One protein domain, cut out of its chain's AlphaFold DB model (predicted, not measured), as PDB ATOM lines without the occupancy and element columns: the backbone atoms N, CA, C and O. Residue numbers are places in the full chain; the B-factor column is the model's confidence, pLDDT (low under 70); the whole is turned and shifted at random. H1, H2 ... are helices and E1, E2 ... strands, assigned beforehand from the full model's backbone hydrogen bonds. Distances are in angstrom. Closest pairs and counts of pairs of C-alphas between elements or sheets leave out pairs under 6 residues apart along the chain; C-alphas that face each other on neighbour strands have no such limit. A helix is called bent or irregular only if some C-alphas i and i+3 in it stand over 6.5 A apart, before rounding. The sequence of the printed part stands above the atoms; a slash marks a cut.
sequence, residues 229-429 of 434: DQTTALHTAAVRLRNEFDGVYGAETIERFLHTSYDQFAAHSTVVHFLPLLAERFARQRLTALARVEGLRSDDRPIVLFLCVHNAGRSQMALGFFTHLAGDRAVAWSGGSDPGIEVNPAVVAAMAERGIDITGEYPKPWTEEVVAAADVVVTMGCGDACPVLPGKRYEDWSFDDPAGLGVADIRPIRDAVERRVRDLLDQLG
ATOM      1  N   ASP A 229      60.479  51.088  19.686       57.81
ATOM      2  CA  ASP A 229      59.261  51.674  20.250       57.81
ATOM      3  C   ASP A 229      58.356  50.606  20.872       57.81
ATOM      4  O   ASP A 229      57.866  50.790  21.984       57.81
ATOM      5  N   GLN A 230      58.180  49.456  20.215       63.03
ATOM      6  CA  GLN A 230      57.392  48.342  20.755       63.03
ATOM      7  C   GLN A 230      58.053  47.717  21.985       63.03
ATOM      8  O   GLN A 230      57.374  47.435  22.971       63.03
ATOM      9  N   THR A 231      59.379  47.559  21.964       67.62
ATOM     10  CA  THR A 231      60.151  47.068  23.115       67.62
ATOM     11  C   THR A 231      59.988  48.004  24.312       67.62
ATOM     12  O   THR A 231      59.714  47.564  25.430       67.62
ATOM     13  N   THR A 232      60.093  49.313  24.077       66.19
ATOM     14  CA  THR A 232      59.906  50.337  25.114       66.19
ATOM     15  C   THR A 232      58.462  50.366  25.623       66.19
ATOM     16  O   THR A 232      58.229  50.477  26.830       66.19
ATOM     17  N   ALA A 233      57.481  50.217  24.730       70.62
ATOM     18  CA  ALA A 233      56.066  50.176  25.080       70.62
ATOM     19  C   ALA A 233      55.716  48.946  25.931       70.62
ATOM     20  O   ALA A 233      55.035  49.099  26.943       70.62
ATOM     21  N   LEU A 234      56.227  47.757  25.589       77.31
ATOM     22  CA  LEU A 234      56.041  46.546  26.393       77.31
ATOM     23  C   LEU A 234      56.737  46.647  27.748       77.31
ATOM     24  O   LEU A 234      56.138  46.307  28.762       77.31
ATOM     25  N   HIS A 235      57.954  47.189  27.809       73.12
ATOM     26  CA  HIS A 235      58.604  47.433  29.097       73.12
ATOM     27  C   HIS A 235      57.774  48.388  29.975       73.12
ATOM     28  O   HIS A 235      57.579  48.146  31.166       73.12
ATOM     29  N   THR A 236      57.229  49.455  29.386       74.31
ATOM     30  CA  THR A 236      56.360  50.407  30.097       74.31
ATOM     31  C   THR A 236      55.060  49.744  30.566       74.31
ATOM     32  O   THR A 236      54.637  49.960  31.701       74.31
ATOM     33  N   ALA A 237      54.448  48.905  29.728       79.44
ATOM     34  CA  ALA A 237      53.280  48.107  30.085       79.44
ATOM     35  C   ALA A 237      53.579  47.142  31.242       79.44
ATOM     36  O   ALA A 237      52.806  47.073  32.194       79.44
ATOM     37  N   ALA A 238      54.730  46.463  31.216       79.69
ATOM     38  CA  ALA A 238      55.168  45.578  32.290       79.69
ATOM     39  C   ALA A 238      55.325  46.340  33.611       79.69
ATOM     40  O   ALA A 238      54.831  45.885  34.634       79.69
ATOM     41  N   VAL A 239      55.940  47.531  33.599       74.62
ATOM     42  CA  VAL A 239      56.036  48.392  34.794       74.62
ATOM     43  C   VAL A 239      54.648  48.728  35.346       74.62
ATOM     44  O   VAL A 239      54.430  48.602  36.550       74.62
ATOM     45  N   ARG A 240      53.698  49.125  34.487       83.81
ATOM     46  CA  ARG A 240      52.325  49.443  34.915       83.81
ATOM     47  C   ARG A 240      51.630  48.238  35.543       83.81
ATOM     48  O   ARG A 240      51.080  48.368  36.631       83.81
ATOM     49  N   LEU A 241      51.702  47.078  34.896       85.44
ATOM     50  CA  LEU A 241      51.108  45.843  35.405       85.44
ATOM     51  C   LEU A 241      51.772  45.385  36.711       85.44
ATOM     52  O   LEU A 241      51.075  44.971  37.629       85.44
ATOM     53  N   ARG A 242      53.098  45.517  36.846       86.00
ATOM     54  CA  ARG A 242      53.802  45.214  38.103       86.00
ATOM     55  C   ARG A 242      53.304  46.082  39.251       86.00
ATOM     56  O   ARG A 242      53.096  45.562  40.335       86.00
ATOM     57  N   ASN A 243      53.068  47.369  39.005       84.62
ATOM     58  CA  ASN A 243      52.514  48.259  40.025       84.62
ATOM     59  C   ASN A 243      51.050  47.913  40.362       84.62
ATOM     60  O   ASN A 243      50.646  48.002  41.514       84.62
ATOM     61  N   GLU A 244      50.245  47.525  39.370       89.31
ATOM     62  CA  GLU A 244      48.824  47.179  39.548       89.31
ATOM     63  C   GLU A 244      48.609  45.858  40.317       89.31
ATOM     64  O   GLU A 244      47.617  45.698  41.041       89.31
ATOM     65  N   PHE A 245      49.539  44.917  40.162       90.06
ATOM     66  CA  PHE A 245      49.534  43.592  40.788       90.06
ATOM     67  C   PHE A 245      50.642  43.429  41.839       90.06
ATOM     68  O   PHE A 245      51.032  42.301  42.155       90.06
ATOM     69  N   ASP A 246      51.135  44.539  42.390       89.94
ATOM     70  CA  ASP A 246      52.125  44.519  43.463       89.94
ATOM     71  C   ASP A 246      51.603  43.717  44.665       89.94
ATOM     72  O   ASP A 246      50.423  43.779  45.019       89.94
ATOM     73  N   GLY A 247      52.470  42.889  45.248       85.25
ATOM     74  CA  GLY A 247      52.105  41.951  46.315       85.25
ATOM     75  C   GLY A 247      51.222  40.763  45.894       85.25
ATOM     76  O   GLY A 247      50.982  39.891  46.724       85.25
ATOM     77  N   VAL A 248      50.771  40.690  44.635       89.56
ATOM     78  CA  VAL A 248      50.005  39.554  44.086       89.56
ATOM     79  C   VAL A 248      50.901  38.686  43.205       89.56
ATOM     80  O   VAL A 248      50.981  37.478  43.407       89.56
ATOM     81  N   TYR A 249      51.620  39.303  42.264       85.38
ATOM     82  CA  TYR A 249      52.494  38.597  41.330       85.38
ATOM     83  C   TYR A 249      53.875  39.234  41.229       85.38
ATOM     84  O   TYR A 249      54.021  40.451  41.160       85.38
ATOM     85  N   GLY A 250      54.902  38.385  41.146       78.06
ATOM     86  CA  GLY A 250      56.263  38.818  40.843       78.06
ATOM     87  C   GLY A 250      56.419  39.295  39.395       78.06
ATOM     88  O   GLY A 250      55.620  38.960  38.515       78.06
ATOM     89  N   ALA A 251      57.500  40.036  39.137       73.75
ATOM     90  CA  ALA A 251      57.826  40.577  37.814       73.75
ATOM     91  C   ALA A 251      57.810  39.514  36.702       73.75
ATOM     92  O   ALA A 251      57.337  39.791  35.602       73.75
ATOM     93  N   GLU A 252      58.251  38.291  37.007       71.81
ATOM     94  CA  GLU A 252      58.283  37.174  36.060       71.81
ATOM     95  C   GLU A 252      56.895  36.817  35.514       71.81
ATOM     96  O   GLU A 252      56.708  36.686  34.303       71.81
ATOM     97  N   THR A 253      55.904  36.681  36.399       77.88
ATOM     98  CA  THR A 253      54.531  36.344  36.012       77.88
ATOM     99  C   THR A 253      53.934  37.463  35.168       77.88
ATOM    100  O   THR A 253      53.326  37.188  34.135       77.88
ATOM    101  N   ILE A 254      54.166  38.720  35.553       82.44
ATOM    102  CA  ILE A 254      53.686  39.881  34.799       82.44
ATOM    103  C   ILE A 254      54.264  39.904  33.384       82.44
ATOM    104  O   ILE A 254      53.514  40.023  32.415       82.44
ATOM    105  N   GLU A 255      55.580  39.751  33.249       78.31
ATOM    106  CA  GLU A 255      56.241  39.762  31.944       78.31
ATOM    107  C   GLU A 255      55.809  38.572  31.083       78.31
ATOM    108  O   GLU A 255      55.482  38.745  29.908       78.31
ATOM    109  N   ARG A 256      55.695  37.374  31.667       79.25
ATOM    110  CA  ARG A 256      55.192  36.190  30.959       79.25
ATOM    111  C   ARG A 256      53.785  36.413  30.406       79.25
ATOM    112  O   ARG A 256      53.540  36.124  29.235       79.25
ATOM    113  N   PHE A 257      52.858  36.919  31.218       84.88
ATOM    114  CA  PHE A 257      51.485  37.174  30.772       84.88
ATOM    115  C   PHE A 257      51.431  38.267  29.706       84.88
ATOM    116  O   PHE A 257      50.755  38.088  28.696       84.88
ATOM    117  N   LEU A 258      52.196  39.348  29.877       83.81
ATOM    118  CA  LEU A 258      52.266  40.435  28.905       83.81
ATOM    119  C   LEU A 258      52.707  39.955  27.524       83.81
ATOM    120  O   LEU A 258      52.064  40.251  26.518       83.81
ATOM    121  N   HIS A 259      53.793  39.200  27.465       80.75
ATOM    122  CA  HIS A 259      54.353  38.808  26.186       80.75
ATOM    123  C   HIS A 259      53.662  37.602  25.551       80.75
ATOM    124  O   HIS A 259      53.539  37.573  24.331       80.75
ATOM    125  N   THR A 260      53.140  36.653  26.332       79.62
ATOM    126  CA  THR A 260      52.274  35.602  25.762       79.62
ATOM    127  C   THR A 260      50.971  36.198  25.221       79.62
ATOM    128  O   THR A 260      50.482  35.762  24.184       79.62
ATOM    129  N   SER A 261      50.444  37.255  25.852       81.88
ATOM    130  CA  SER A 261      49.344  38.037  25.280       81.88
ATOM    131  C   SER A 261      49.753  38.784  24.014       81.88
ATOM    132  O   SER A 261      48.959  38.867  23.084       81.88
ATOM    133  N   TYR A 262      50.984  39.294  23.938       81.50
ATOM    134  CA  TYR A 262      51.510  39.878  22.705       81.50
ATOM    135  C   TYR A 262      51.581  38.848  21.566       81.50
ATOM    136  O   TYR A 262      51.124  39.149  20.466       81.50
ATOM    137  N   ASP A 263      52.079  37.628  21.819       77.81
ATOM    138  CA  ASP A 263      52.135  36.540  20.822       77.81
ATOM    139  C   ASP A 263      50.785  36.242  20.186       77.81
ATOM    140  O   ASP A 263      50.684  36.081  18.969       77.81
ATOM    141  N   GLN A 264      49.745  36.198  21.016       75.75
ATOM    142  CA  GLN A 264      48.389  35.880  20.578       75.75
ATOM    143  C   GLN A 264      47.861  36.887  19.545       75.75
ATOM    144  O   GLN A 264      47.082  36.508  18.672       75.75
ATOM    145  N   PHE A 265      48.328  38.140  19.586       69.44
ATOM    146  CA  PHE A 265      47.976  39.161  18.597       69.44
ATOM    147  C   PHE A 265      48.991  39.285  17.459       69.44
ATOM    148  O   PHE A 265      48.600  39.580  16.331       69.44
ATOM    149  N   ALA A 266      50.278  39.046  17.719       64.75
ATOM    150  CA  ALA A 266      51.341  39.183  16.724       64.75
ATOM    151  C   ALA A 266      51.155  38.246  15.518       64.75
ATOM    152  O   ALA A 266      51.523  38.608  14.404       64.75
ATOM    153  N   ALA A 267      50.538  37.078  15.721       56.34
ATOM    154  CA  ALA A 267      50.258  36.122  14.650       56.34
ATOM    155  C   ALA A 267      49.097  36.529  13.713       56.34
ATOM    156  O   ALA A 267      49.009  35.992  12.612       56.34
ATOM    157  N   HIS A 268      48.224  37.465  14.116       50.97
ATOM    158  CA  HIS A 268      46.947  37.730  13.422       50.97
ATOM    159  C   HIS A 268      46.636  39.219  13.179       50.97
ATOM    160  O   HIS A 268      45.638  39.540  12.535       50.97
ATOM    161  N   SER A 269      47.448  40.151  13.688       49.12
ATOM    162  CA  SER A 269      47.125  41.581  13.634       49.12
ATOM    163  C   SER A 269      47.696  42.290  12.406       49.12
ATOM    164  O   SER A 269      48.895  42.254  12.137       49.12
ATOM    165  N   THR A 270      46.840  43.047  11.721       42.03
ATOM    166  CA  THR A 270      47.219  44.014  10.677       42.03
ATOM    167  C   THR A 270      47.643  45.375  11.249       42.03
ATOM    168  O   THR A 270      48.129  46.228  10.506       42.03
ATOM    169  N   VAL A 271      47.504  45.593  12.566       48.62
ATOM    170  CA  VAL A 271      47.725  46.889  13.233       48.62
ATOM    171  C   VAL A 271      48.930  46.819  14.180       48.62
ATOM    172  O   VAL A 271      48.828  46.885  15.405       48.62
ATOM    173  N   VAL A 272      50.116  46.716  13.581       51.16
ATOM    174  CA  VAL A 272      51.397  46.451  14.262       51.16
ATOM    175  C   VAL A 272      51.770  47.516  15.314       51.16
ATOM    176  O   VAL A 272      52.418  47.209  16.317       51.16
ATOM    177  N   HIS A 273      51.326  48.767  15.148       47.16
ATOM    178  CA  HIS A 273      51.701  49.880  16.035       47.16
ATOM    179  C   HIS A 273      50.999  49.886  17.403       47.16
ATOM    180  O   HIS A 273      51.569  50.399  18.364       47.16
ATOM    181  N   PHE A 274      49.804  49.300  17.527       63.62
ATOM    182  CA  PHE A 274      49.043  49.287  18.790       63.62
ATOM    183  C   PHE A 274      49.119  47.945  19.531       63.62
ATOM    184  O   PHE A 274      48.536  47.797  20.605       63.62
ATOM    185  N   LEU A 275      49.886  46.982  19.010       73.56
ATOM    186  CA  LEU A 275      50.041  45.652  19.602       73.56
ATOM    187  C   LEU A 275      50.465  45.663  21.082       73.56
ATOM    188  O   LEU A 275      49.823  44.961  21.864       73.56
ATOM    189  N   PRO A 276      51.454  46.465  21.532       77.62
ATOM    190  CA  PRO A 276      51.816  46.514  22.951       77.62
ATOM    191  C   PRO A 276      50.665  46.943  23.870       77.62
ATOM    192  O   PRO A 276      50.539  46.431  24.979       77.62
ATOM    193  N   LEU A 277      49.799  47.851  23.404       78.31
ATOM    194  CA  LEU A 277      48.635  48.311  24.162       78.31
ATOM    195  C   LEU A 277      47.577  47.206  24.284       78.31
ATOM    196  O   LEU A 277      47.021  47.000  25.362       78.31
ATOM    197  N   LEU A 278      47.294  46.497  23.188       81.88
ATOM    198  CA  LEU A 278      46.350  45.376  23.193       81.88
ATOM    199  C   LEU A 278      46.873  44.220  24.053       81.88
ATOM    200  O   LEU A 278      46.125  43.667  24.858       81.88
ATOM    201  N   ALA A 279      48.173  43.933  23.961       84.31
ATOM    202  CA  ALA A 279      48.853  42.962  24.806       84.31
ATOM    203  C   ALA A 279      48.744  43.326  26.293       84.31
ATOM    204  O   ALA A 279      48.376  42.472  27.093       84.31
ATOM    205  N   GLU A 280      48.984  44.590  26.663       87.19
ATOM    206  CA  GLU A 280      48.824  45.065  28.044       87.19
ATOM    207  C   GLU A 280      47.392  44.862  28.547       87.19
ATOM    208  O   GLU A 280      47.184  44.315  29.631       87.19
ATOM    209  N   ARG A 281      46.393  45.281  27.758       87.19
ATOM    210  CA  ARG A 281      44.977  45.132  28.124       87.19
ATOM    211  C   ARG A 281      44.597  43.669  28.310       87.19
ATOM    212  O   ARG A 281      43.879  43.350  29.256       87.19
ATOM    213  N   PHE A 282      45.070  42.793  27.431       90.44
ATOM    214  CA  PHE A 282      44.740  41.379  27.510       90.44
ATOM    215  C   PHE A 282      45.452  40.687  28.671       90.44
ATOM    216  O   PHE A 282      44.829  39.934  29.418       90.44
ATOM    217  N   ALA A 283      46.728  41.000  28.882       89.81
ATOM    218  CA  ALA A 283      47.500  40.487  30.004       89.81
ATOM    219  C   ALA A 283      46.893  40.906  31.342       89.81
ATOM    220  O   ALA A 283      46.762  40.065  32.225       89.81
ATOM    221  N   ARG A 284      46.433  42.159  31.467       92.88
ATOM    222  CA  ARG A 284      45.674  42.622  32.638       92.88
ATOM    223  C   ARG A 284      44.465  41.732  32.906       92.88
ATOM    224  O   ARG A 284      44.305  41.254  34.021       92.88
ATOM    225  N   GLN A 285      43.637  41.473  31.890       92.50
ATOM    226  CA  GLN A 285      42.452  40.619  32.039       92.50
ATOM    227  C   GLN A 285      42.828  39.209  32.512       92.50
ATOM    228  O   GLN A 285      42.224  38.691  33.449       92.50
ATOM    229  N   ARG A 286      43.838  38.602  31.887       94.38
ATOM    230  CA  ARG A 286      44.309  37.251  32.216       94.38
ATOM    231  C   ARG A 286      44.906  37.166  33.625       94.38
ATOM    232  O   ARG A 286      44.612  36.224  34.349       94.38
ATOM    233  N   LEU A 287      45.675  38.170  34.047       94.12
ATOM    234  CA  LEU A 287      46.223  38.266  35.405       94.12
ATOM    235  C   LEU A 287      45.121  38.460  36.451       94.12
ATOM    236  O   LEU A 287      45.157  37.818  37.500       94.12
ATOM    237  N   THR A 288      44.117  39.293  36.164       93.06
ATOM    238  CA  THR A 288      42.928  39.443  37.018       93.06
ATOM    239  C   THR A 288      42.175  38.122  37.150       93.06
ATOM    240  O   THR A 288      41.795  37.742  38.255       93.06
ATOM    241  N   ALA A 289      41.999  37.397  36.043       92.38
ATOM    242  CA  ALA A 289      41.360  36.088  36.042       92.38
ATOM    243  C   ALA A 289      42.151  35.066  36.870       92.38
ATOM    244  O   ALA A 289      41.589  34.439  37.767       92.38
ATOM    245  N   LEU A 290      43.465  34.966  36.650       93.12
ATOM    246  CA  LEU A 290      44.327  34.082  37.430       93.12
ATOM    247  C   LEU A 290      44.271  34.422  38.926       93.12
ATOM    248  O   LEU A 290      44.131  33.525  39.747       93.12
ATOM    249  N   ALA A 291      44.279  35.713  39.286       90.94
ATOM    250  CA  ALA A 291      44.258  36.130  40.692       90.94
ATOM    251  C   ALA A 291      42.963  35.720  41.398       90.94
ATOM    252  O   ALA A 291      42.986  35.414  42.589       90.94
ATOM    253  N   ARG A 292      41.846  35.680  40.662       90.50
ATOM    254  CA  ARG A 292      40.579  35.154  41.171       90.50
ATOM    255  C   ARG A 292      40.624  33.643  41.349       90.50
ATOM    256  O   ARG A 292      40.199  33.153  42.390       90.50
ATOM    257  N   VAL A 293      41.160  32.913  40.371       89.94
ATOM    258  CA  VAL A 293      41.290  31.446  40.433       89.94
ATOM    259  C   VAL A 293      42.181  31.009  41.596       89.94
ATOM    260  O   VAL A 293      41.846  30.063  42.303       89.94
ATOM    261  N   GLU A 294      43.282  31.720  41.831       89.75
ATOM    262  CA  GLU A 294      44.216  31.448  42.930       89.75
ATOM    263  C   GLU A 294      43.731  31.991  44.288       89.75
ATOM    264  O   GLU A 294      44.396  31.803  45.305       89.75
ATOM    265  N   GLY A 295      42.577  32.670  44.331       88.62
ATOM    266  CA  GLY A 295      42.028  33.258  45.555       88.62
ATOM    267  C   GLY A 295      42.836  34.441  46.104       88.62
ATOM    268  O   GLY A 295      42.643  34.836  47.251       88.62
ATOM    269  N   LEU A 296      43.734  35.017  45.300       85.88
ATOM    270  CA  LEU A 296      44.592  36.144  45.675       85.88
ATOM    271  C   LEU A 296      43.868  37.495  45.579       85.88
ATOM    272  O   LEU A 296      44.226  38.444  46.276       85.88
ATOM    273  N   ARG A 297      42.852  37.600  44.712       79.19
ATOM    274  CA  ARG A 297      41.949  38.759  44.608       79.19
ATOM    275  C   ARG A 297      40.538  38.283  44.269       79.19
ATOM    276  O   ARG A 297      40.341  37.631  43.252       79.19
ATOM    277  N   SER A 298      39.548  38.670  45.061       75.88
ATOM    278  CA  SER A 298      38.131  38.536  44.711       75.88
ATOM    279  C   SER A 298      37.382  39.758  45.225       75.88
ATOM    280  O   SER A 298      37.698  40.254  46.304       75.88
ATOM    281  N   ASP A 299      36.421  40.257  44.452       73.62
ATOM    282  CA  ASP A 299      35.543  41.365  44.846       73.62
ATOM    283  C   ASP A 299      34.055  40.967  44.882       73.62
ATOM    284  O   ASP A 299      33.185  41.827  44.811       73.62
ATOM    285  N   ASP A 300      33.765  39.665  45.012       83.38
ATOM    286  CA  ASP A 300      32.430  39.029  45.081       83.38
ATOM    287  C   ASP A 300      31.503  39.278  43.881       83.38
ATOM    288  O   ASP A 300      30.410  38.711  43.800       83.38
ATOM    289  N   ARG A 301      31.931  40.079  42.902       92.25
ATOM    290  CA  ARG A 301      31.117  40.374  41.727       92.25
ATOM    291  C   ARG A 301      31.002  39.149  40.821       92.25
ATOM    292  O   ARG A 301      32.017  38.477  40.581       92.25
ATOM    293  N   PRO A 302      29.807  38.892  40.256       94.06
ATOM    294  CA  PRO A 302      29.639  37.888  39.220       94.06
ATOM    295  C   PRO A 302      30.476  38.230  37.987       94.06
ATOM    296  O   PRO A 302      30.471  39.378  37.527       94.06
ATOM    297  N   ILE A 303      31.160  37.231  37.435       95.19
ATOM    298  CA  ILE A 303      31.916  37.337  36.190       95.19
ATOM    299  C   ILE A 303      31.261  36.482  35.111       95.19
ATOM    300  O   ILE A 303      31.117  35.267  35.264       95.19
ATOM    301  N   VAL A 304      30.921  37.116  33.992       97.19
ATOM    302  CA  VAL A 304      30.357  36.452  32.814       97.19
ATOM    303  C   VAL A 304      31.342  36.500  31.652       97.19
ATOM    304  O   VAL A 304      31.864  37.560  31.307       97.19
ATOM    305  N   LEU A 305      31.578  35.356  31.012       97.00
ATOM    306  CA  LEU A 305      32.402  35.245  29.811       97.00
ATOM    307  C   LEU A 305      31.534  34.980  28.579       97.00
ATOM    308  O   LEU A 305      30.869  33.953  28.496       97.00
ATOM    309  N   PHE A 306      31.594  35.873  27.593       97.31
ATOM    310  CA  PHE A 306      30.870  35.764  26.326       97.31
ATOM    311  C   PHE A 306      31.774  35.260  25.194       97.31
ATOM    312  O   PHE A 306      32.731  35.932  24.803       97.31
ATOM    313  N   LEU A 307      31.444  34.113  24.603       94.62
ATOM    314  CA  LEU A 307      32.242  33.461  23.564       94.62
ATOM    315  C   LEU A 307      31.492  33.382  22.237       94.62
ATOM    316  O   LEU A 307      30.315  33.047  22.192       94.62
ATOM    317  N   CYS A 308      32.179  33.664  21.133       91.38
ATOM    318  CA  CYS A 308      31.715  33.320  19.782       91.38
ATOM    319  C   CYS A 308      32.920  32.897  18.928       91.38
ATOM    320  O   CYS A 308      34.018  32.785  19.459       91.38
ATOM    321  N   VAL A 309      32.762  32.682  17.617       89.44
ATOM    322  CA  VAL A 309      33.901  32.294  16.758       89.44
ATOM    323  C   VAL A 309      34.936  33.423  16.669       89.44
ATOM    324  O   VAL A 309      36.017  33.321  17.243       89.44
ATOM    325  N   HIS A 310      34.560  34.552  16.060       87.50
ATOM    326  CA  HIS A 310      35.512  35.616  15.713       87.50
ATOM    327  C   HIS A 310      35.740  36.697  16.777       87.50
ATOM    328  O   HIS A 310      36.526  37.609  16.555       87.50
ATOM    329  N   ASN A 311      35.013  36.683  17.897       91.88
ATOM    330  CA  ASN A 311      34.996  37.785  18.875       91.88
ATOM    331  C   ASN A 311      34.855  39.195  18.257       91.88
ATOM    332  O   ASN A 311      35.380  40.174  18.777       91.88
ATOM    333  N   ALA A 312      34.122  39.298  17.146       89.12
ATOM    334  CA  ALA A 312      33.962  40.535  16.381       89.12
ATOM    335  C   ALA A 312      32.500  41.004  16.279       89.12
ATOM    336  O   ALA A 312      32.236  42.073  15.739       89.12
ATOM    337  N   GLY A 313      31.541  40.209  16.769       92.75
ATOM    338  CA  GLY A 313      30.109  40.484  16.617       92.75
ATOM    339  C   GLY A 313      29.292  40.136  17.856       92.75
ATOM    340  O   GLY A 313      29.219  40.931  18.787       92.75
ATOM    341  N   ARG A 314      28.684  38.942  17.880       95.44
ATOM    342  CA  ARG A 314      27.764  38.479  18.943       95.44
ATOM    343  C   ARG A 314      28.317  38.678  20.360       95.44
ATOM    344  O   ARG A 314      27.688  39.357  21.166       95.44
ATOM    345  N   SER A 315      29.524  38.178  20.641       95.88
ATOM    346  CA  SER A 315      30.136  38.333  21.970       95.88
ATOM    347  C   SER A 315      30.553  39.764  22.315       95.88
ATOM    348  O   SER A 315      30.571  40.107  23.492       95.88
ATOM    349  N   GLN A 316      30.813  40.621  21.322       96.81
ATOM    350  CA  GLN A 316      31.099  42.042  21.550       96.81
ATOM    351  C   GLN A 316      29.825  42.832  21.875       96.81
ATOM    352  O   GLN A 316      29.832  43.657  22.785       96.81
ATOM    353  N   MET A 317      28.705  42.536  21.202       98.00
ATOM    354  CA  MET A 317      27.401  43.113  21.561       98.00
ATOM    355  C   MET A 317      26.997  42.717  22.983       98.00
ATOM    356  O   MET A 317      26.587  43.571  23.765       98.00
ATOM    357  N   ALA A 318      27.159  41.436  23.330       98.25
ATOM    358  CA  ALA A 318      26.839  40.937  24.664       98.25
ATOM    359  C   ALA A 318      27.707  41.601  25.746       98.25
ATOM    360  O   ALA A 318      27.168  42.096  26.734       98.25
ATOM    361  N   LEU A 319      29.024  41.704  25.517       98.00
ATOM    362  CA  LEU A 319      29.950  42.437  26.387       98.00
ATOM    363  C   LEU A 319      29.520  43.899  26.579       98.00
ATOM    364  O   LEU A 319      29.472  44.378  27.713       98.00
ATOM    365  N   GLY A 320      29.189  44.595  25.484       97.38
ATOM    366  CA  GLY A 320      28.779  45.998  25.507       97.38
ATOM    367  C   GLY A 320      27.503  46.223  26.317       97.38
ATOM    368  O   GLY A 320      27.492  47.052  27.226       97.38
ATOM    369  N   PHE A 321      26.446  45.448  26.049       98.50
ATOM    370  CA  PHE A 321      25.203  45.530  26.822       98.50
ATOM    371  C   PHE A 321      25.413  45.175  28.290       98.50
ATOM    372  O   PHE A 321      24.922  45.895  29.158       98.50
ATOM    373  N   PHE A 322      26.144  44.097  28.583       98.25
ATOM    374  CA  PHE A 322      26.329  43.646  29.960       98.25
ATOM    375  C   PHE A 322      27.088  44.693  30.771       98.25
ATOM    376  O   PHE A 322      26.640  45.074  31.846       98.25
ATOM    377  N   THR A 323      28.186  45.224  30.229       96.12
ATOM    378  CA  THR A 323      28.990  46.262  30.891       96.12
ATOM    379  C   THR A 323      28.180  47.539  31.112       96.12
ATOM    380  O   THR A 323      28.196  48.107  32.206       96.12
ATOM    381  N   HIS A 324      27.422  47.973  30.100       96.50
ATOM    382  CA  HIS A 324      26.578  49.162  30.190       96.50
ATOM    383  C   HIS A 324      25.500  49.023  31.277       96.50
ATOM    384  O   HIS A 324      25.333  49.911  32.116       96.50
ATOM    385  N   LEU A 325      24.796  47.887  31.294       97.12
ATOM    386  CA  LEU A 325      23.669  47.647  32.195       97.12
ATOM    387  C   LEU A 325      24.109  47.279  33.618       97.12
ATOM    388  O   LEU A 325      23.475  47.720  34.576       97.12
ATOM    389  N   ALA A 326      25.179  46.504  33.791       95.81
ATOM    390  CA  ALA A 326      25.664  46.100  35.111       95.81
ATOM    391  C   ALA A 326      26.408  47.230  35.840       95.81
ATOM    392  O   ALA A 326      26.318  47.344  37.067       95.81
ATOM    393  N   GLY A 327      27.138  48.077  35.103       93.12
ATOM    394  CA  GLY A 327      28.110  48.995  35.696       93.12
ATOM    395  C   GLY A 327      29.116  48.246  36.570       93.12
ATOM    396  O   GLY A 327      29.557  47.156  36.226       93.12
ATOM    397  N   ASP A 328      29.427  48.790  37.745       91.25
ATOM    398  CA  ASP A 328      30.445  48.208  38.626       91.25
ATOM    399  C   ASP A 328      29.965  46.987  39.426       91.25
ATOM    400  O   ASP A 328      30.736  46.463  40.224       91.25
ATOM    401  N   ARG A 329      28.717  46.528  39.246       94.75
ATOM    402  CA  ARG A 329      28.115  45.435  40.040       94.75
ATOM    403  C   ARG A 329      28.437  44.032  39.528       94.75
ATOM    404  O   ARG A 329      28.325  43.078  40.289       94.75
ATOM    405  N   ALA A 330      28.820  43.904  38.265       95.44
ATOM    406  CA  ALA A 330      29.247  42.647  37.665       95.44
ATOM    407  C   ALA A 330      30.297  42.924  36.590       95.44
ATOM    408  O   ALA A 330      30.384  44.034  36.067       95.44
ATOM    409  N   VAL A 331      31.097  41.916  36.265       94.94
ATOM    410  CA  VAL A 331      32.168  42.024  35.272       94.94
ATOM    411  C   VAL A 331      31.831  41.131  34.089       94.94
ATOM    412  O   VAL A 331      31.387  39.998  34.261       94.94
ATOM    413  N   ALA A 332      32.064  41.631  32.880       96.19
ATOM    414  CA  ALA A 332      31.996  40.822  31.676       96.19
ATOM    415  C   ALA A 332      33.337  40.793  30.951       96.19
ATOM    416  O   ALA A 332      34.056  41.791  30.891       96.19
ATOM    417  N   TRP A 333      33.628  39.643  30.354       96.56
ATOM    418  CA  TRP A 333      34.725  39.441  29.417       96.56
ATOM    419  C   TRP A 333      34.198  38.825  28.127       96.56
ATOM    420  O   TRP A 333      33.109  38.250  28.090       96.56
ATOM    421  N   SER A 334      34.981  38.920  27.056       95.69
ATOM    422  CA  SER A 334      34.663  38.265  25.789       95.69
ATOM    423  C   SER A 334      35.881  37.587  25.172       95.69
ATOM    424  O   SER A 334      37.021  37.970  25.454       95.69
ATOM    425  N   GLY A 335      35.632  36.568  24.350       92.19
ATOM    426  CA  GLY A 335      36.672  35.823  23.649       92.19
ATOM    427  C   GLY A 335      36.176  35.116  22.387       92.19
ATOM    428  O   GLY A 335      34.970  35.002  22.137       92.19
ATOM    429  N   GLY A 336      37.136  34.691  21.567       89.56
ATOM    430  CA  GLY A 336      36.940  34.019  20.285       89.56
ATOM    431  C   GLY A 336      37.676  32.688  20.223       89.56
ATOM    432  O   GLY A 336      38.753  32.568  20.802       89.56
ATOM    433  N   SER A 337      37.115  31.693  19.537       83.88
ATOM    434  CA  SER A 337      37.853  30.469  19.187       83.88
ATOM    435  C   SER A 337      38.796  30.683  18.001       83.88
ATOM    436  O   SER A 337      39.835  30.041  17.932       83.88
ATOM    437  N   ASP A 338      38.432  31.591  17.095       84.38
ATOM    438  CA  ASP A 338      39.229  32.000  15.935       84.38
ATOM    439  C   ASP A 338      39.084  33.522  15.744       84.38
ATOM    440  O   ASP A 338      38.247  33.968  14.960       84.38
ATOM    441  N   PRO A 339      39.761  34.347  16.570       84.81
ATOM    442  CA  PRO A 339      39.531  35.790  16.622       84.81
ATOM    443  C   PRO A 339      39.744  36.492  15.274       84.81
ATOM    444  O   PRO A 339      40.747  36.292  14.601       84.81
ATOM    445  N   GLY A 340      38.813  37.375  14.913       79.44
ATOM    446  CA  GLY A 340      38.931  38.221  13.729       79.44
ATOM    447  C   GLY A 340      39.978  39.328  13.891       79.44
ATOM    448  O   GLY A 340      40.572  39.510  14.948       79.44
ATOM    449  N   ILE A 341      40.171  40.115  12.834       74.31
ATOM    450  CA  ILE A 341      41.177  41.190  12.809       74.31
ATOM    451  C   ILE A 341      40.689  42.445  13.555       74.31
ATOM    452  O   ILE A 341      41.464  43.112  14.238       74.31
ATOM    453  N   GLU A 342      39.397  42.761  13.447       77.31
ATOM    454  CA  GLU A 342      38.758  43.917  14.080       77.31
ATOM    455  C   GLU A 342      37.309  43.605  14.478       77.31
ATOM    456  O   GLU A 342      36.728  42.603  14.050       77.31
ATOM    457  N   VAL A 343      36.715  44.459  15.315       84.81
ATOM    458  CA  VAL A 343      35.277  44.388  15.610       84.81
ATOM    459  C   VAL A 343      34.501  44.792  14.357       84.81
ATOM    460  O   VAL A 343      34.840  45.780  13.712       84.81
ATOM    461  N   ASN A 344      33.443  44.051  14.019       86.69
ATOM    462  CA  ASN A 344      32.648  44.301  12.819       86.69
ATOM    463  C   ASN A 344      32.096  45.749  12.833       86.69
ATOM    464  O   ASN A 344      31.305  46.083  13.724       86.69
ATOM    465  N   PRO A 345      32.433  46.599  11.843       87.44
ATOM    466  CA  PRO A 345      31.994  47.996  11.812       87.44
ATOM    467  C   PRO A 345      30.472  48.176  11.841       87.44
ATOM    468  O   PRO A 345      29.964  49.133  12.426       87.44
ATOM    469  N   ALA A 346      29.717  47.246  11.253       90.69
ATOM    470  CA  ALA A 346      28.262  47.296  11.286       90.69
ATOM    471  C   ALA A 346      27.702  46.969  12.684       90.69
ATOM    472  O   ALA A 346      26.671  47.514  13.077       90.69
ATOM    473  N   VAL A 347      28.408  46.143  13.464       94.12
ATOM    474  CA  VAL A 347      28.092  45.881  14.876       94.12
ATOM    475  C   VAL A 347      28.400  47.107  15.735       94.12
ATOM    476  O   VAL A 347      27.571  47.485  16.560       94.12
ATOM    477  N   VAL A 348      29.530  47.781  15.493       92.06
ATOM    478  CA  VAL A 348      29.861  49.065  16.138       92.06
ATOM    479  C   VAL A 348      28.755  50.093  15.888       92.06
ATOM    480  O   VAL A 348      28.228  50.675  16.835       92.06
ATOM    481  N   ALA A 349      28.347  50.269  14.628       92.00
ATOM    482  CA  ALA A 349      27.276  51.193  14.265       92.00
ATOM    483  C   ALA A 349      25.938  50.826  14.934       92.00
ATOM    484  O   ALA A 349      25.258  51.699  15.470       92.00
ATOM    485  N   ALA A 350      25.578  49.538  14.965       96.56
ATOM    486  CA  ALA A 350      24.348  49.079  15.604       96.56
ATOM    487  C   ALA A 350      24.342  49.305  17.129       96.56
ATOM    488  O   ALA A 350      23.295  49.633  17.686       96.56
ATOM    489  N   MET A 351      25.478  49.144  17.815       97.69
ATOM    490  CA  MET A 351      25.585  49.405  19.260       97.69
ATOM    491  C   MET A 351      25.562  50.905  19.578       97.69
ATOM    492  O   MET A 351      24.907  51.316  20.539       97.69
ATOM    493  N   ALA A 352      26.175  51.734  18.727       96.44
ATOM    494  CA  ALA A 352      26.154  53.187  18.867       96.44
ATOM    495  C   ALA A 352      24.727  53.768  18.810       96.44
ATOM    496  O   ALA A 352      24.420  54.708  19.540       96.44
ATOM    497  N   GLU A 353      23.813  53.166  18.032       97.25
ATOM    498  CA  GLU A 353      22.379  53.526  18.034       97.25
ATOM    499  C   GLU A 353      21.711  53.351  19.412       97.25
ATOM    500  O   GLU A 353      20.707  54.002  19.699       97.25
ATOM    501  N   ARG A 354      22.252  52.476  20.271       97.00
ATOM    502  CA  ARG A 354      21.799  52.265  21.657       97.00
ATOM    503  C   ARG A 354      22.604  53.088  22.670       97.00
ATOM    504  O   ARG A 354      22.427  52.902  23.867       97.00
ATOM    505  N   GLY A 355      23.479  53.983  22.207       95.19
ATOM    506  CA  GLY A 355      24.355  54.784  23.065       95.19
ATOM    507  C   GLY A 355      25.497  53.990  23.706       95.19
ATOM    508  O   GLY A 355      26.068  54.446  24.693       95.19
ATOM    509  N   ILE A 356      25.825  52.807  23.173       96.50
ATOM    510  CA  ILE A 356      26.892  51.944  23.691       96.50
ATOM    511  C   ILE A 356      28.066  51.978  22.716       96.50
ATOM    512  O   ILE A 356      27.965  51.508  21.584       96.50
ATOM    513  N   ASP A 357      29.190  52.524  23.174       88.12
ATOM    514  CA  ASP A 357      30.433  52.566  22.413       88.12
ATOM    515  C   ASP A 357      31.280  51.315  22.679       88.12
ATOM    516  O   ASP A 357      31.689  51.052  23.809       88.12
ATOM    517  N   ILE A 358      31.547  50.551  21.620       88.12
ATOM    518  CA  ILE A 358      32.434  49.378  21.632       88.12
ATOM    519  C   ILE A 358      33.644  49.559  20.701       88.12
ATOM    520  O   ILE A 358      34.337  48.593  20.401       88.12
ATOM    521  N   THR A 359      33.926  50.779  20.230       80.75
ATOM    522  CA  THR A 359      35.083  51.067  19.354       80.75
ATOM    523  C   THR A 359      36.423  50.804  20.037       80.75
ATOM    524  O   THR A 359      37.412  50.496  19.377       80.75
ATOM    525  N   GLY A 360      36.453  50.895  21.369       75.19
ATOM    526  CA  GLY A 360      37.608  50.538  22.180       75.19
ATOM    527  C   GLY A 360      37.804  49.031  22.356       75.19
ATOM    528  O   GLY A 360      38.821  48.634  22.923       75.19
ATOM    529  N   GLU A 361      36.873  48.179  21.926       87.31
ATOM    530  CA  GLU A 361      37.018  46.726  22.023       87.31
ATOM    531  C   GLU A 361      37.820  46.130  20.867       87.31
ATOM    532  O   GLU A 361      38.022  46.741  19.821       87.31
ATOM    533  N   TYR A 362      38.318  44.915  21.080       87.50
ATOM    534  CA  TYR A 362      39.154  44.205  20.116       87.50
ATOM    535  C   TYR A 362      38.898  42.692  20.181       87.50
ATOM    536  O   TYR A 362      38.644  42.174  21.281       87.50
ATOM    537  N   PRO A 363      38.972  41.977  19.042       88.00
ATOM    538  CA  PRO A 363      38.946  40.522  19.029       88.00
ATOM    539  C   PRO A 363      40.142  39.921  19.772       88.00
ATOM    540  O   PRO A 363      41.284  40.345  19.590       88.00
ATOM    541  N   LYS A 364      39.885  38.926  20.618       87.38
ATOM    542  CA  LYS A 364      40.898  38.227  21.420       87.38
ATOM    543  C   LYS A 364      40.513  36.768  21.644       87.38
ATOM    544  O   LYS A 364      39.316  36.466  21.683       87.38
ATOM    545  N   PRO A 365      41.487  35.855  21.793       89.19
ATOM    546  CA  PRO A 365      41.180  34.477  22.135       89.19
ATOM    547  C   PRO A 365      40.650  34.390  23.569       89.19
ATOM    548  O   PRO A 365      40.924  35.255  24.404       89.19
ATOM    549  N   TRP A 366      39.903  33.334  23.877       88.81
ATOM    550  CA  TRP A 366      39.712  32.946  25.274       88.81
ATOM    551  C   TRP A 366      40.953  32.195  25.784       88.81
ATOM    552  O   TRP A 366      41.768  31.699  25.008       88.81
ATOM    553  N   THR A 367      41.123  32.151  27.103       87.31
ATOM    554  CA  THR A 367      42.229  31.448  27.775       87.31
ATOM    555  C   THR A 367      41.684  30.661  28.958       87.31
ATOM    556  O   THR A 367      40.618  30.997  29.483       87.31
ATOM    557  N   GLU A 368      42.382  29.601  29.362       87.94
ATOM    558  CA  GLU A 368      41.918  28.698  30.419       87.94
ATOM    559  C   GLU A 368      41.667  29.441  31.732       87.94
ATOM    560  O   GLU A 368      40.626  29.239  32.349       87.94
ATOM    561  N   GLU A 369      42.548  30.367  32.117       90.00
ATOM    562  CA  GLU A 369      42.400  31.186  33.320       90.00
ATOM    563  C   GLU A 369      41.140  32.066  33.283       90.00
ATOM    564  O   GLU A 369      40.449  32.205  34.291       90.00
ATOM    565  N   VAL A 370      40.786  32.612  32.115       91.81
ATOM    566  CA  VAL A 370      39.592  33.453  31.931       91.81
ATOM    567  C   VAL A 370      38.317  32.613  32.015       91.81
ATOM    568  O   VAL A 370      37.349  33.036  32.647       91.81
ATOM    569  N   VAL A 371      38.320  31.406  31.442       92.31
ATOM    570  CA  VAL A 371      37.205  30.451  31.584       92.31
ATOM    571  C   VAL A 371      37.093  29.988  33.041       92.31
ATOM    572  O   VAL A 371      35.997  29.957  33.599       92.31
ATOM    573  N   ALA A 372      38.222  29.680  33.686       91.31
ATOM    574  CA  ALA A 372      38.312  29.241  35.076       91.31
ATOM    575  C   ALA A 372      37.853  30.309  36.082       91.31
ATOM    576  O   ALA A 372      37.302  29.958  37.125       91.31
ATOM    577  N   ALA A 373      38.016  31.592  35.777       92.06
ATOM    578  CA  ALA A 373      37.588  32.691  36.641       92.06
ATOM    579  C   ALA A 373      36.106  33.075  36.486       92.06
ATOM    580  O   ALA A 373      35.540  33.665  37.405       92.06
ATOM    581  N   ALA A 374      35.482  32.760  35.347       93.88
ATOM    582  CA  ALA A 374      34.085  33.095  35.087       93.88
ATOM    583  C   ALA A 374      33.121  32.223  35.908       93.88
ATOM    584  O   ALA A 374      33.313  31.008  36.027       93.88
ATOM    585  N   ASP A 375      32.058  32.832  36.432       93.31
ATOM    586  CA  ASP A 375      30.968  32.121  37.110       93.31
ATOM    587  C   ASP A 375      29.958  31.579  36.084       93.31
ATOM    588  O   ASP A 375      29.399  30.492  36.262       93.31
ATOM    589  N   VAL A 376      29.770  32.319  34.982       95.69
ATOM    590  CA  VAL A 376      28.931  31.928  33.842       95.69
ATOM    591  C   VAL A 376      29.706  32.058  32.536       95.69
ATOM    592  O   VAL A 376      30.288  33.105  32.252       95.69
ATOM    593  N   VAL A 377      29.676  31.011  31.715       95.50
ATOM    594  CA  VAL A 377      30.234  31.012  30.357       95.50
ATOM    595  C   VAL A 377      29.091  30.904  29.355       95.50
ATOM    596  O   VAL A 377      28.333  29.939  29.370       95.50
ATOM    597  N   VAL A 378      28.968  31.899  28.481       95.81
ATOM    598  CA  VAL A 378      27.921  31.985  27.459       95.81
ATOM    599  C   VAL A 378      28.539  31.749  26.084       95.81
ATOM    600  O   VAL A 378      29.335  32.564  25.612       95.81
ATOM    601  N   THR A 379      28.164  30.660  25.419       93.38
ATOM    602  CA  THR A 379      28.591  30.326  24.057       93.38
ATOM    603  C   THR A 379      27.583  30.830  23.032       93.38
ATOM    604  O   THR A 379      26.377  30.737  23.220       93.38
ATOM    605  N   MET A 380      28.079  31.401  21.934       91.62
ATOM    606  CA  MET A 380      27.275  31.923  20.827       91.62
ATOM    607  C   MET A 380      27.852  31.435  19.499       91.62
ATOM    608  O   MET A 380      28.512  32.182  18.768       91.62
ATOM    609  N   GLY A 381      27.635  30.152  19.206       78.31
ATOM    610  CA  GLY A 381      28.016  29.537  17.932       78.31
ATOM    611  C   GLY A 381      29.495  29.161  17.787       78.31
ATOM    612  O   GLY A 381      29.951  29.003  16.662       78.31
ATOM    613  N   CYS A 382      30.249  29.021  18.885       68.31
ATOM    614  CA  CYS A 382      31.624  28.492  18.863       68.31
ATOM    615  C   CYS A 382      31.707  26.950  18.856       68.31
ATOM    616  O   CYS A 382      32.806  26.411  18.744       68.31
ATOM    617  N   GLY A 383      30.573  26.242  18.957       68.81
ATOM    618  CA  GLY A 383      30.522  24.776  18.976       68.81
ATOM    619  C   GLY A 383      31.371  24.162  20.096       68.81
ATOM    620  O   GLY A 383      31.523  24.759  21.163       68.81
ATOM    621  N   ASP A 384      31.980  23.009  19.814       64.69
ATOM    622  CA  ASP A 384      32.791  22.227  20.765       64.69
ATOM    623  C   ASP A 384      34.210  22.788  20.988       64.69
ATOM    624  O   ASP A 384      35.040  22.160  21.643       64.69
ATOM    625  N   ALA A 385      34.526  23.970  20.444       68.00
ATOM    626  CA  ALA A 385      35.851  24.572  20.587       68.00
ATOM    627  C   ALA A 385      36.133  25.082  22.012       68.00
ATOM    628  O   ALA A 385      37.289  25.322  22.349       68.00
ATOM    629  N   CYS A 386      35.103  25.285  22.844       64.75
ATOM    630  CA  CYS A 386      35.262  25.793  24.206       64.75
ATOM    631  C   CYS A 386      35.453  24.649  25.222       64.75
ATOM    632  O   CYS A 386      34.633  23.729  25.253       64.75
ATOM    633  N   PRO A 387      36.451  24.717  26.123       67.44
ATOM    634  CA  PRO A 387      36.622  23.730  27.180       67.44
ATOM    635  C   PRO A 387      35.477  23.811  28.195       67.44
ATOM    636  O   PRO A 387      35.096  24.893  28.661       67.44
ATOM    637  N   VAL A 388      34.953  22.643  28.568       77.06
ATOM    638  CA  VAL A 388      33.934  22.496  29.612       77.06
ATOM    639  C   VAL A 388      34.630  22.165  30.929       77.06
ATOM    640  O   VAL A 388      35.139  21.062  31.118       77.06
ATOM    641  N   LEU A 389      34.661  23.133  31.842       78.94
ATOM    642  CA  LEU A 389      35.200  22.972  33.186       78.94
ATOM    643  C   LEU A 389      34.081  22.535  34.146       78.94
ATOM    644  O   LEU A 389      32.995  23.123  34.137       78.94
ATOM    645  N   PRO A 390      34.315  21.530  35.005       77.88
ATOM    646  CA  PRO A 390      33.315  21.085  35.967       77.88
ATOM    647  C   PRO A 390      32.981  22.188  36.983       77.88
ATOM    648  O   PRO A 390      33.842  22.968  37.385       77.88
ATOM    649  N   GLY A 391      31.721  22.234  37.427       79.25
ATOM    650  CA  GLY A 391      31.267  23.158  38.475       79.25
ATOM    651  C   GLY A 391      30.949  24.582  38.009       79.25
ATOM    652  O   GLY A 391      30.704  25.441  38.851       79.25
ATOM    653  N   LYS A 392      30.924  24.841  36.695       84.56
ATOM    654  CA  LYS A 392      30.542  26.142  36.125       84.56
ATOM    655  C   LYS A 392      29.190  26.103  35.439       84.56
ATOM    656  O   LYS A 392      28.776  25.073  34.907       84.56
ATOM    657  N   ARG A 393      28.518  27.253  35.417       93.00
ATOM    658  CA  ARG A 393      27.294  27.440  34.644       93.00
ATOM    659  C   ARG A 393      27.658  27.752  33.196       93.00
ATOM    660  O   ARG A 393      28.328  28.746  32.929       93.00
ATOM    661  N   TYR A 394      27.179  26.922  32.279       92.50
ATOM    662  CA  TYR A 394      27.302  27.141  30.842       92.50
ATOM    663  C   TYR A 394      25.931  27.436  30.240       92.50
ATOM    664  O   TYR A 394      24.950  26.772  30.577       92.50
ATOM    665  N   GLU A 395      25.871  28.414  29.344       94.06
ATOM    666  CA  GLU A 395      24.689  28.718  28.541       94.06
ATOM    667  C   GLU A 395      25.048  28.752  27.067       94.06
ATOM    668  O   GLU A 395      26.060  29.336  26.697       94.06
ATOM    669  N   ASP A 396      24.187  28.183  26.229       92.69
ATOM    670  CA  ASP A 396      24.323  28.275  24.781       92.69
ATOM    671  C   ASP A 396      23.214  29.159  24.208       92.69
ATOM    672  O   ASP A 396      22.017  28.883  24.357       92.69
ATOM    673  N   TRP A 397      23.613  30.275  23.604       94.12
ATOM    674  CA  TRP A 397      22.716  31.248  22.997       94.12
ATOM    675  C   TRP A 397      22.870  31.206  21.480       94.12
ATOM    676  O   TRP A 397      23.880  31.632  20.915       94.12
ATOM    677  N   SER A 398      21.826  30.736  20.803       89.38
ATOM    678  CA  SER A 398      21.793  30.705  19.345       89.38
ATOM    679  C   SER A 398      21.274  32.026  18.774       89.38
ATOM    680  O   SER A 398      20.184  32.486  19.119       89.38
ATOM    681  N   PHE A 399      22.070  32.615  17.884       89.25
ATOM    682  CA  PHE A 399      21.732  33.787  17.082       89.25
ATOM    683  C   PHE A 399      22.308  33.615  15.680       89.25
ATOM    684  O   PHE A 399      23.362  32.984  15.523       89.25
ATOM    685  N   ASP A 400      21.675  34.260  14.702       83.50
ATOM    686  CA  ASP A 400      22.197  34.363  13.341       83.50
ATOM    687  C   ASP A 400      23.593  35.006  13.329       83.50
ATOM    688  O   ASP A 400      23.946  35.811  14.201       83.50
ATOM    689  N   ASP A 401      24.423  34.621  12.357       79.50
ATOM    690  CA  ASP A 401      25.787  35.132  12.257       79.50
ATOM    691  C   ASP A 401      25.802  36.534  11.618       79.50
ATOM    692  O   ASP A 401      25.373  36.683  10.476       79.50
ATOM    693  N   PRO A 402      26.316  37.577  12.304       80.12
ATOM    694  CA  PRO A 402      26.340  38.936  11.763       80.12
ATOM    695  C   PRO A 402      27.417  39.167  10.687       80.12
ATOM    696  O   PRO A 402      27.591  40.298  10.226       80.12
ATOM    697  N   ALA A 403      28.200  38.148  10.324       77.62
ATOM    698  CA  ALA A 403      29.291  38.277   9.364       77.62
ATOM    699  C   ALA A 403      28.767  38.652   7.967       77.62
ATOM    700  O   ALA A 403      27.879  38.005   7.422       77.62
ATOM    701  N   GLY A 404      29.321  39.719   7.383       81.00
ATOM    702  CA  GLY A 404      28.938  40.206   6.051       81.00
ATOM    703  C   GLY A 404      27.579  40.917   5.971       81.00
ATOM    704  O   GLY A 404      27.219  41.391   4.896       81.00
ATOM    705  N   LEU A 405      26.842  41.026   7.081       87.19
ATOM    706  CA  LEU A 405      25.553  41.714   7.133       87.19
ATOM    707  C   LEU A 405      25.704  43.233   7.282       87.19
ATOM    708  O   LEU A 405      26.664  43.737   7.869       87.19
ATOM    709  N   GLY A 406      24.714  43.969   6.775       90.75
ATOM    710  CA  GLY A 406      24.592  45.406   7.001       90.75
ATOM    711  C   GLY A 406      23.993  45.731   8.372       90.75
ATOM    712  O   GLY A 406      23.393  44.886   9.033       90.75
ATOM    713  N   VAL A 407      24.092  47.000   8.787       92.75
ATOM    714  CA  VAL A 407      23.575  47.474  10.090       92.75
ATOM    715  C   VAL A 407      22.096  47.125  10.280       92.75
ATOM    716  O   VAL A 407      21.699  46.731  11.371       92.75
ATOM    717  N   ALA A 408      21.283  47.227   9.221       92.94
ATOM    718  CA  ALA A 408      19.853  46.933   9.285       92.94
ATOM    719  C   ALA A 408      19.558  45.491   9.727       92.94
ATOM    720  O   ALA A 408      18.708  45.296  10.592       92.94
ATOM    721  N   ASP A 409      20.306  44.521   9.199       93.50
ATOM    722  CA  ASP A 409      20.141  43.096   9.507       93.50
ATOM    723  C   ASP A 409      20.814  42.703  10.833       93.50
ATOM    724  O   ASP A 409      20.467  41.694  11.442       93.50
ATOM    725  N   ILE A 410      21.736  43.531  11.338       94.88
ATOM    726  CA  ILE A 410      22.343  43.353  12.664       94.88
ATOM    727  C   ILE A 410      21.411  43.820  13.789       94.88
ATOM    728  O   ILE A 410      21.476  43.269  14.887       94.88
ATOM    729  N   ARG A 411      20.512  44.791  13.553       97.19
ATOM    730  CA  ARG A 411      19.595  45.305  14.594       97.19
ATOM    731  C   ARG A 411      18.761  44.204  15.272       97.19
ATOM    732  O   ARG A 411      18.759  44.177  16.501       97.19
ATOM    733  N   PRO A 412      18.116  43.261  14.553       97.00
ATOM    734  CA  PRO A 412      17.391  42.165  15.197       97.00
ATOM    735  C   PRO A 412      18.280  41.282  16.082       97.00
ATOM    736  O   PRO A 412      17.858  40.891  17.171       97.00
ATOM    737  N   ILE A 413      19.516  41.004  15.645       95.94
ATOM    738  CA  ILE A 413      20.501  40.224  16.412       95.94
ATOM    739  C   ILE A 413      20.889  40.994  17.677       95.94
ATOM    740  O   ILE A 413      20.824  40.444  18.775       95.94
ATOM    741  N   ARG A 414      21.230  42.281  17.542       97.31
ATOM    742  CA  ARG A 414      21.537  43.187  18.658       97.31
ATOM    743  C   ARG A 414      20.415  43.186  19.695       97.31
ATOM    744  O   ARG A 414      20.681  42.998  20.878       97.31
ATOM    745  N   ASP A 415      19.172  43.366  19.260       97.88
ATOM    746  CA  ASP A 415      18.019  43.458  20.160       97.88
ATOM    747  C   ASP A 415      17.727  42.110  20.845       97.88
ATOM    748  O   ASP A 415      17.289  42.070  21.997       97.88
ATOM    749  N   ALA A 416      17.987  40.987  20.166       97.31
ATOM    750  CA  ALA A 416      17.907  39.659  20.767       97.31
ATOM    751  C   ALA A 416      19.004  39.429  21.820       97.31
ATOM    752  O   ALA A 416      18.711  38.883  22.887       97.31
ATOM    753  N   VAL A 417      20.231  39.884  21.549       97.81
ATOM    754  CA  VAL A 417      21.347  39.849  22.504       97.81
ATOM    755  C   VAL A 417      21.039  40.719  23.725       97.81
ATOM    756  O   VAL A 417      21.227  40.255  24.846       97.81
ATOM    757  N   GLU A 418      20.498  41.929  23.542       98.00
ATOM    758  CA  GLU A 418      20.111  42.811  24.655       98.00
ATOM    759  C   GLU A 418      19.122  42.122  25.604       98.00
ATOM    760  O   GLU A 418      19.317  42.142  26.820       98.00
ATOM    761  N   ARG A 419      18.076  41.481  25.060       97.88
ATOM    762  CA  ARG A 419      17.087  40.752  25.872       97.88
ATOM    763  C   ARG A 419      17.744  39.653  26.705       97.88
ATOM    764  O   ARG A 419      17.540  39.610  27.911       97.88
ATOM    765  N   ARG A 420      18.590  38.824  26.087       98.19
ATOM    766  CA  ARG A 420      19.289  37.736  26.792       98.19
ATOM    767  C   ARG A 420      20.248  38.241  27.866       98.19
ATOM    768  O   ARG A 420      20.329  37.646  28.934       98.19
ATOM    769  N   VAL A 421      20.932  39.356  27.618       98.25
ATOM    770  CA  VAL A 421      21.794  39.997  28.620       98.25
ATOM    771  C   VAL A 421      20.986  40.502  29.817       98.25
ATOM    772  O   VAL A 421      21.422  40.315  30.950       98.25
ATOM    773  N   ARG A 422      19.813  41.108  29.593       97.88
ATOM    774  CA  ARG A 422      18.921  41.542  30.684       97.88
ATOM    775  C   ARG A 422      18.436  40.354  31.512       97.88
ATOM    776  O   ARG A 422      18.594  40.379  32.727       97.88
ATOM    777  N   ASP A 423      17.965  39.300  30.850       97.62
ATOM    778  CA  ASP A 423      17.530  38.072  31.523       97.62
ATOM    779  C   ASP A 423      18.663  37.464  32.366       97.62
ATOM    780  O   ASP A 423      18.434  37.010  33.487       97.62
ATOM    781  N   LEU A 424      19.899  37.469  31.850       97.62
ATOM    782  CA  LEU A 424      21.066  36.972  32.575       97.62
ATOM    783  C   LEU A 424      21.384  37.826  33.809       97.62
ATOM    784  O   LEU A 424      21.651  37.275  34.874       97.62
ATOM    785  N   LEU A 425      21.342  39.155  33.692       97.25
ATOM    786  CA  LEU A 425      21.567  40.061  34.824       97.25
ATOM    787  C   LEU A 425      20.517  39.864  35.923       97.25
ATOM    788  O   LEU A 425      20.884  39.764  37.095       97.25
ATOM    789  N   ASP A 426      19.247  39.715  35.546       96.81
ATOM    790  CA  ASP A 426      18.158  39.442  36.485       96.81
ATOM    791  C   ASP A 426      18.365  38.101  37.209       96.81
ATOM    792  O   ASP A 426      18.219  38.014  38.429       96.81
ATOM    793  N   GLN A 427      18.787  37.059  36.487       95.50
ATOM    794  CA  GLN A 427      19.088  35.743  37.065       95.50
ATOM    795  C   GLN A 427      20.313  35.747  37.987       95.50
ATOM    796  O   GLN A 427      20.384  34.938  38.910       95.50
ATOM    797  N   LEU A 428      21.271  36.643  37.745       94.44
ATOM    798  CA  LEU A 428      22.421  36.874  38.621       94.44
ATOM    799  C   LEU A 428      22.084  37.787  39.813       94.44
ATOM    800  O   LEU A 428      22.944  38.012  40.661       94.44
ATOM    801  N   GLY A 429      20.860  38.326  39.890       94.44
ATOM    802  CA  GLY A 429      20.458  39.281  40.925       94.44
ATOM    803  C   GLY A 429      21.151  40.643  40.805       94.44
ATOM    804  O   GLY A 429      21.233  41.389  41.782       94.44
TER     805      GLY A 429
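AT A GLANCE: This is residues 229 to 429 of the 434 residues of the protein "Protein-tyrosine-phosphatase" of Micromonospora sp. Llam0 (UniProt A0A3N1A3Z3). A small sheet of four parallel strands stands between two groups of helices: H4 covers one face, with H7 packed on H4 and H5 packed on H7, while on the opposite face the short H6 sits between the sheet and H3. H3 belongs to a three-helix lobe, H1, H2 and H3, whose centres make a triangle. The printed part has 201 residues with seven named helices and four named strands, in the order H1 H2 H3 E1 H4 E2 H5 H6 E3 E4 H7; the sheet runs E2 E1 E3 E4, and the class is mixed. The whole is compact, with a radius of gyration of the C-alphas of 16.6 A and spans of 46 by 38 by 32 A.

HOW THE PARTS SIT: In the sheet E2, residues 331 to 336, neighbours E1, residues 303 to 308, with N 333 and O 304 2.9 A apart. E1 neighbours E3, residues 376 to 380, with N 378 and O 305 2.8 A apart. E3 neighbours E4, residues 393 to 396, with N 395 and O 377 2.9 A apart. H4, residues 314 to 329, is on the sheet at a height of 8.2 A, over E2 and E1 and along the strands. It is irregular, C-alphas 325 and 328 being 9.4 A apart, with a kink of 50 degrees near residue 323. E1, H4 and E2 form a strand-helix-strand unit, two parallel neighbour strands joined through a helix, with a right-handed crossover. H6, residues 368 to 373, is on the opposite face, at a height of 9.3 A over E1. E2, H5 and H6, then E3 form a split unit, with E1 between its strands and a left-handed crossover; H5 is residues 345 to 352. H7, residues 407 to 427, only just grazes the sheet, with residues 424 to 425, and touches H4 at a steep tilt of 40 degrees, closest at C-alphas 322 and 421, 6.0 A. With residues 407 to 414 alone, H7 touches H5, closest at C-alphas 346 and 407, 4.8 A. H3, residues 272 to 293, is not on the sheet but touches H6 with residues 285 to 293 alone, closest at C-alphas 289 and 373, 5.1 A. H3 is the hub, touching three helices, and is irregular, C-alphas 273 and 276 being 7.7 A apart. H2, residues 251 to 266, touches it, closest at C-alphas 262 and 279, 4.6 A, opposite ways. H1, residues 229 to 244, touches H3 at a shallow tilt of 23 degrees, the same way, closest at C-alphas 234 and 276, 5.4 A. Every O i to N i+4 pair is within hydrogen-bond range in H1, H5 and H6; the counts are 11 of 12 in H2, 16 of 18 in H3, 10 of 12 in H4 and 15 of 17 in H7.

IN THESE COORDINATES: H1 begins at C-alpha 229, (59.261, 51.674, 20.250), E1 at C-alpha 303, (31.916, 37.337, 36.190), and H7 ends at C-alpha 427, (19.088, 35.743, 37.065). From first to last C-alpha, H3 is 31.8 A long and H7 29.8 A.

THE WHOLE: The two C-alphas farthest apart, those of Gly 247 and Ala 408, are 49.4 A apart. The printed part has no cut. The links H5 to H6 and E3 to E4 are long. The mean pLDDT of the printed part is 86.1; residues 229 to 232, 265 to 274 and 382 to 387 are under 70.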